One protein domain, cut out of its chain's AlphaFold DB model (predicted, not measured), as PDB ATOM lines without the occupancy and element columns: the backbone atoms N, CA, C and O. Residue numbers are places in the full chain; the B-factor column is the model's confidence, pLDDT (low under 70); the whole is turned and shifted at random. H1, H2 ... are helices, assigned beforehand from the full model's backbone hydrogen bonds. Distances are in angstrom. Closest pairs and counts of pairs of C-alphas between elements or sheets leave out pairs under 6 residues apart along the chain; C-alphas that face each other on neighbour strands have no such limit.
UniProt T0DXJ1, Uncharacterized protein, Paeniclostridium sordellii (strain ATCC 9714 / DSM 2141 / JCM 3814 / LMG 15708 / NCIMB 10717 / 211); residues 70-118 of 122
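AT A GLANCE: This is residues 70 to 118 of the 122 residues of an uncharacterized protein of Paeniclostridium sordellii (strain ATCC 9714 / DSM 2141 / JCM 3814 / LMG 15708 / NCIMB 10717 / 211) (UniProt T0DXJ1). One long helix, H3, sticks out as a free arm from a small, loose head made by the short helices H1 and H2 and part of the link that follows them. Head and arm make an open V, with the end of that link at its base and no contact between the arm and the two short helices. The printed part has 49 residues, with three named helices in the order H1, H2, H3 and no named strand; the class is all helix. It is only just loose, close to extended, with a radius of gyration of the C-alphas of 14.4 A, and it is elongated, spanning 40 by 24 by 17 A.

HOW THE PARTS SIT: Begin at H3, residues 99 to 116, which touches no helix; residues 97 to 118, of which 99 to 116 belong to H3, stand free. Going back along the chain, you come to H2, residues 77 to 83, which is apart from H3. Before it is H1, residues 70 to 75, also apart from H3. H1 and H2 are close but not clearly touching: their closest C-alphas, those of Val 73 and Ile 80, are 7.6 A apart. Their lines are about perpendicular, at 79 degrees. In H1, H2 and H3 every O i to N i+4 pair is within hydrogen-bond range.

IN THESE COORDINATES: Find C-alpha 99 at (30.300, 39.188, 12.253); from there H3 runs 25.4 A to C-alpha 116 at (12.807, 54.295, 1.642). H2 covers 9.9 A from Trp 77 to Lys 83. H1 begins at C-alpha 70, at (33.359, 46.711, 20.250), and covers 8.6 A.

THE WHOLE: The two C-alphas farthest apart, those of Leu 92 and Asn 118, are 41.3 A apart. The printed part has no cut. A tight link joins H1 to H2, and a long link, residues 84 to 98, joins H2 to H3. Residues 83 to 88, of which 83 belongs to H2, also stand free. The mean pLDDT of the printed part is 88.1, and no printed residue is under 70.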
ATOM      1  N   SER A  70      33.787  47.830  19.397       89.31
ATOM      2  CA  SER A  70      33.359  46.711  20.250       89.31
ATOM      3  C   SER A  70      34.221  46.566  21.511       89.31
ATOM      4  O   SER A  70      33.675  46.330  22.584       89.31
ATOM      5  N   LYS A  71      35.548  46.736  21.413       90.56
ATOM      6  CA  LYS A  71      36.443  46.681  22.580       90.56
ATOM      7  C   LYS A  71      36.210  47.846  23.537       90.56
ATOM      8  O   LYS A  71      36.140  47.617  24.741       90.56
ATOM      9  N   GLU A  72      36.071  49.061  23.014       93.19
ATOM     10  CA  GLU A  72      35.843  50.253  23.836       93.19
ATOM     11  C   GLU A  72      34.489  50.182  24.553       93.19
ATOM     12  O   GLU A  72      34.424  50.425  25.754       93.19
ATOM     13  N   VAL A  73      33.429  49.746  23.864       92.88
ATOM     14  CA  VAL A  73      32.100  49.552  24.466       92.88
ATOM     15  C   VAL A  73      32.142  48.506  25.574       92.88
ATOM     16  O   VAL A  73      31.576  48.739  26.631       92.88
ATOM     17  N   ILE A  74      32.835  47.377  25.381       92.62
ATOM     18  CA  ILE A  74      32.999  46.368  26.441       92.62
ATOM     19  C   ILE A  74      33.768  46.950  27.631       92.62
ATOM     20  O   ILE A  74      33.369  46.761  28.777       92.62
ATOM     21  N   LYS A  75      34.875  47.650  27.365       94.38
ATOM     22  CA  LYS A  75      35.762  48.197  28.396       94.38
ATOM     23  C   LYS A  75      35.065  49.240  29.265       94.38
ATOM     24  O   LYS A  75      35.258  49.248  30.475       94.38
ATOM     25  N   PHE A  76      34.284  50.113  28.643       95.44
ATOM     26  CA  PHE A  76      33.590  51.208  29.317       95.44
ATOM     27  C   PHE A  76      32.119  50.903  29.590       95.44
ATOM     28  O   PHE A  76      31.380  51.803  29.977       95.44
ATOM     29  N   TRP A  77      31.700  49.642  29.434       94.69
ATOM     30  CA  TRP A  77      30.301  49.251  29.540       94.69
ATOM     31  C   TRP A  77      29.610  49.749  30.811       94.69
ATOM     32  O   TRP A  77      28.554  50.349  30.662       94.69
ATOM     33  N   PRO A  78      30.187  49.619  32.025       92.38
ATOM     34  CA  PRO A  78      29.510  50.093  33.232       92.38
ATOM     35  C   PRO A  78      29.166  51.587  33.183       92.38
ATOM     36  O   PRO A  78      28.091  51.988  33.603       92.38
ATOM     37  N   MET A  79      30.056  52.409  32.614       94.50
ATOM     38  CA  MET A  79      29.826  53.851  32.479       94.50
ATOM     39  C   MET A  79      28.806  54.177  31.383       94.50
ATOM     40  O   MET A  79      28.135  55.201  31.466       94.50
ATOM     41  N   ILE A  80      28.735  53.353  30.332       93.75
ATOM     42  CA  ILE A  80      27.754  53.496  29.250       93.75
ATOM     43  C   ILE A  80      26.365  53.110  29.766       93.75
ATOM     44  O   ILE A  80      25.424  53.862  29.557       93.75
ATOM     45  N   ASP A  81      26.261  51.978  30.461       93.31
ATOM     46  CA  ASP A  81      25.021  51.446  31.035       93.31
ATOM     47  C   ASP A  81      24.402  52.409  32.058       93.31
ATOM     48  O   ASP A  81      23.201  52.640  32.038       93.31
ATOM     49  N   GLU A  82      25.231  53.042  32.896       92.12
ATOM     50  CA  GLU A  82      24.776  54.018  33.895       92.12
ATOM     51  C   GLU A  82      24.256  55.329  33.281       92.12
ATOM     52  O   GLU A  82      23.413  55.997  33.874       92.12
ATOM     53  N   LYS A  83      24.779  55.737  32.117       93.81
ATOM     54  CA  LYS A  83      24.545  57.082  31.555       93.81
ATOM     55  C   LYS A  83      23.668  57.114  30.309       93.81
ATOM     56  O   LYS A  83      23.378  58.203  29.817       93.81
ATOM     57  N   CYS A  84      23.332  55.964  29.738       91.31
ATOM     58  CA  CYS A  84      22.593  55.882  28.486       91.31
ATOM     59  C   CYS A  84      21.141  55.487  28.753       91.31
ATOM     60  O   CYS A  84      20.827  54.304  28.858       91.31
ATOM     61  N   ASP A  85      20.253  56.482  28.782       91.25
ATOM     62  CA  ASP A  85      18.818  56.284  29.034       91.25
ATOM     63  C   ASP A  85      18.116  55.442  27.946       91.25
ATOM     64  O   ASP A  85      17.019  54.929  28.153       91.25
ATOM     65  N   GLU A  86      18.742  55.274  26.774       92.38
ATOM     66  CA  GLU A  86      18.238  54.421  25.689       92.38
ATOM     67  C   GLU A  86      18.438  52.918  25.967       92.38
ATOM     68  O   GLU A  86      17.818  52.073  25.310       92.38
ATOM     69  N   ILE A  87      19.303  52.553  26.921       87.69
ATOM     70  CA  ILE A  87      19.525  51.156  27.303       87.69
ATOM     71  C   ILE A  87      18.399  50.727  28.238       87.69
ATOM     72  O   ILE A  87      18.398  51.014  29.428       87.69
ATOM     73  N   LEU A  88      17.440  49.990  27.681       84.81
ATOM     74  CA  LEU A  88      16.281  49.492  28.427       84.81
ATOM     75  C   LEU A  88      16.623  48.318  29.357       84.81
ATOM     76  O   LEU A  88      15.946  48.094  30.357       84.81
ATOM     77  N   GLU A  89      17.645  47.535  29.006       85.56
ATOM     78  CA  GLU A  89      18.059  46.354  29.760       85.56
ATOM     79  C   GLU A  89      19.485  46.501  30.282       85.56
ATOM     80  O   GLU A  89      20.459  46.262  29.560       85.56
ATOM     81  N   HIS A  90      19.595  46.808  31.570       85.06
ATOM     82  CA  HIS A  90      20.872  46.877  32.268       85.06
ATOM     83  C   HIS A  90      21.459  45.482  32.474       85.06
ATOM     84  O   HIS A  90      20.821  44.566  33.006       85.06
ATOM     85  N   ARG A  91      22.699  45.296  32.023       84.88
ATOM     86  CA  ARG A  91      23.412  44.012  32.067       84.88
ATOM     87  C   ARG A  91      24.848  44.250  32.499       84.88
ATOM     88  O   ARG A  91      25.428  45.280  32.201       84.88
ATOM     89  N   LEU A  92      25.485  43.244  33.098       85.50
ATOM     90  CA  LEU A  92      26.895  43.347  33.511       85.50
ATOM     91  C   LEU A  92      27.875  43.531  32.336       85.50
ATOM     92  O   LEU A  92      29.002  43.981  32.535       85.50
ATOM     93  N   LYS A  93      27.480  43.139  31.119       85.38
ATOM     94  CA  LYS A  93      28.283  43.269  29.896       85.38
ATOM     95  C   LYS A  93      27.381  43.396  28.663       85.38
ATOM     96  O   LYS A  93      26.280  42.833  28.678       85.38
ATOM     97  N   PRO A  94      27.854  44.026  27.574       87.12
ATOM     98  CA  PRO A  94      27.081  44.111  26.346       87.12
ATOM     99  C   PRO A  94      27.006  42.739  25.670       87.12
ATOM    100  O   PRO A  94      27.936  41.928  25.748       87.12
ATOM    101  N   ILE A  95      25.911  42.488  24.951       83.75
ATOM    102  CA  ILE A  95      25.814  41.327  24.065       83.75
ATOM    103  C   ILE A  95      26.501  41.670  22.746       83.75
ATOM    104  O   ILE A  95      26.129  42.615  22.054       83.75
ATOM    105  N   THR A  96      27.497  40.875  22.369       80.69
ATOM    106  CA  THR A  96      28.141  40.987  21.061       80.69
ATOM    107  C   THR A  96      27.561  39.970  20.091       80.69
ATOM    108  O   THR A  96      27.548  38.775  20.384       80.69
ATOM    109  N   ILE A  97      27.157  40.426  18.908       84.62
ATOM    110  CA  ILE A  97      26.731  39.552  17.809       84.62
ATOM    111  C   ILE A  97      27.911  39.129  16.924       84.62
ATOM    112  O   ILE A  97      28.913  39.852  16.798       84.62
ATOM    113  N   SER A  98      27.774  37.967  16.279       83.69
ATOM    114  CA  SER A  98      28.751  37.468  15.308       83.69
ATOM    115  C   SER A  98      28.920  38.439  14.133       83.69
ATOM    116  O   SER A  98      28.041  39.253  13.837       83.69
ATOM    117  N   SER A  99      30.062  38.369  13.446       78.00
ATOM    118  CA  SER A  99      30.300  39.188  12.253       78.00
ATOM    119  C   SER A  99      29.287  38.891  11.147       78.00
ATOM    120  O   SER A  99      28.764  39.823  10.559       78.00
ATOM    121  N   SER A 100      28.932  37.619  10.934       82.38
ATOM    122  CA  SER A 100      27.947  37.222   9.920       82.38
ATOM    123  C   SER A 100      26.563  37.819  10.172       82.38
ATOM    124  O   SER A 100      25.947  38.357   9.257       82.38
ATOM    125  N   LEU A 101      26.087  37.777  11.421       87.12
ATOM    126  CA  LEU A 101      24.802  38.368  11.783       87.12
ATOM    127  C   LEU A 101      24.836  39.894  11.649       87.12
ATOM    128  O   LEU A 101      23.876  40.504  11.194       87.12
ATOM    129  N   ARG A 102      25.963  40.514  12.006       83.81
ATOM    130  CA  ARG A 102      26.171  41.957  11.853       83.81
ATOM    131  C   ARG A 102      26.137  42.387  10.389       83.81
ATOM    132  O   ARG A 102      25.455  43.355  10.073       83.81
ATOM    133  N   ASP A 103      26.836  41.665   9.518       82.44
ATOM    134  CA  ASP A 103      26.870  41.939   8.079       82.44
ATOM    135  C   ASP A 103      25.474  41.791   7.464       82.44
ATOM    136  O   ASP A 103      25.054  42.636   6.672       82.44
ATOM    137  N   TYR A 104      24.720  40.771   7.887       89.50
ATOM    138  CA  TYR A 104      23.319  40.594   7.507       89.50
ATOM    139  C   TYR A 104      22.445  41.779   7.952       89.50
ATOM    140  O   TYR A 104      21.796  42.402   7.113       89.50
ATOM    141  N   ILE A 105      22.483  42.149   9.239       88.50
ATOM    142  CA  ILE A 105      21.704  43.275   9.787       88.50
ATOM    143  C   ILE A 105      22.037  44.581   9.056       88.50
ATOM    144  O   ILE A 105      21.132  45.305   8.648       88.50
ATOM    145  N   LEU A 106      23.324  44.879   8.848       85.44
ATOM    146  CA  LEU A 106      23.753  46.078   8.125       85.44
ATOM    147  C   LEU A 106      23.251  46.074   6.680       85.44
ATOM    148  O   LEU A 106      22.782  47.102   6.196       85.44
ATOM    149  N   THR A 107      23.320  44.928   6.002       87.69
ATOM    150  CA  THR A 107      22.833  44.786   4.625       87.69
ATOM    151  C   THR A 107      21.332  45.053   4.544       87.69
ATOM    152  O   THR A 107      20.901  45.818   3.681       87.69
ATOM    153  N   GLU A 108      20.545  44.503   5.469       91.44
ATOM    154  CA  GLU A 108      19.099  44.738   5.523       91.44
ATOM    155  C   GLU A 108      18.759  46.197   5.857       91.44
ATOM    156  O   GLU A 108      17.930  46.796   5.175       91.44
ATOM    157  N   ILE A 109      19.451  46.829   6.812       89.88
ATOM    158  CA  ILE A 109      19.262  48.258   7.128       89.88
ATOM    159  C   ILE A 109      19.589  49.141   5.918       89.88
ATOM    160  O   ILE A 109      18.864  50.094   5.621       89.88
ATOM    161  N   VAL A 110      20.681  48.851   5.205       87.56
ATOM    162  CA  VAL A 110      21.057  49.589   3.991       87.56
ATOM    163  C   VAL A 110      20.005  49.393   2.906       87.56
ATOM    164  O   VAL A 110      19.601  50.367   2.274       87.56
ATOM    165  N   LYS A 111      19.524  48.164   2.703       88.56
ATOM    166  CA  LYS A 111      18.465  47.849   1.738       88.56
ATOM    167  C   LYS A 111      17.168  48.595   2.061       88.56
ATOM    168  O   LYS A 111      16.616  49.246   1.178       88.56
ATOM    169  N   GLN A 112      16.734  48.585   3.320       89.06
ATOM    170  CA  GLN A 112      15.564  49.336   3.786       89.06
ATOM    171  C   GLN A 112      15.723  50.842   3.550       89.06
ATOM    172  O   GLN A 112      14.830  51.468   2.987       89.06
ATOM    173  N   ASN A 113      16.877  51.418   3.903       87.44
ATOM    174  CA  ASN A 113      17.156  52.836   3.667       87.44
ATOM    175  C   ASN A 113      17.179  53.195   2.179       87.44
ATOM    176  O   ASN A 113      16.721  54.271   1.802       87.44
ATOM    177  N   ARG A 114      17.716  52.314   1.326       85.88
ATOM    178  CA  ARG A 114      17.734  52.528  -0.124       85.88
ATOM    179  C   ARG A 114      16.330  52.516  -0.715       85.88
ATOM    180  O   ARG A 114      16.018  53.409  -1.495       85.88
ATOM    181  N   ASN A 115      15.493  51.575  -0.286       85.25
ATOM    182  CA  ASN A 115      14.094  51.507  -0.696       85.25
ATOM    183  C   ASN A 115      13.304  52.724  -0.196       85.25
ATOM    184  O   ASN A 115      12.599  53.346  -0.974       85.25
ATOM    185  N   PHE A 116      13.473  53.117   1.073       86.44
ATOM    186  CA  PHE A 116      12.807  54.295   1.642       86.44
ATOM    187  C   PHE A 116      13.163  55.591   0.901       86.44
ATOM    188  O   PHE A 116      12.328  56.473   0.737       86.44
ATOM    189  N   ARG A 117      14.415  55.713   0.447       85.06
ATOM    190  CA  ARG A 117      14.911  56.884  -0.287       85.06
ATOM    191  C   ARG A 117      14.731  56.779  -1.805       85.06
ATOM    192  O   ARG A 117      15.279  57.620  -2.510       85.06
ATOM    193  N   ASN A 118      14.011  55.765  -2.300       78.88
ATOM    194  CA  ASN A 118      13.825  55.477  -3.728       78.88
ATOM    195  C   ASN A 118      15.139  55.492  -4.532       78.88
ATOM    196  O   ASN A 118      15.168  55.901  -5.687       78.88
TER     197      ASN A 118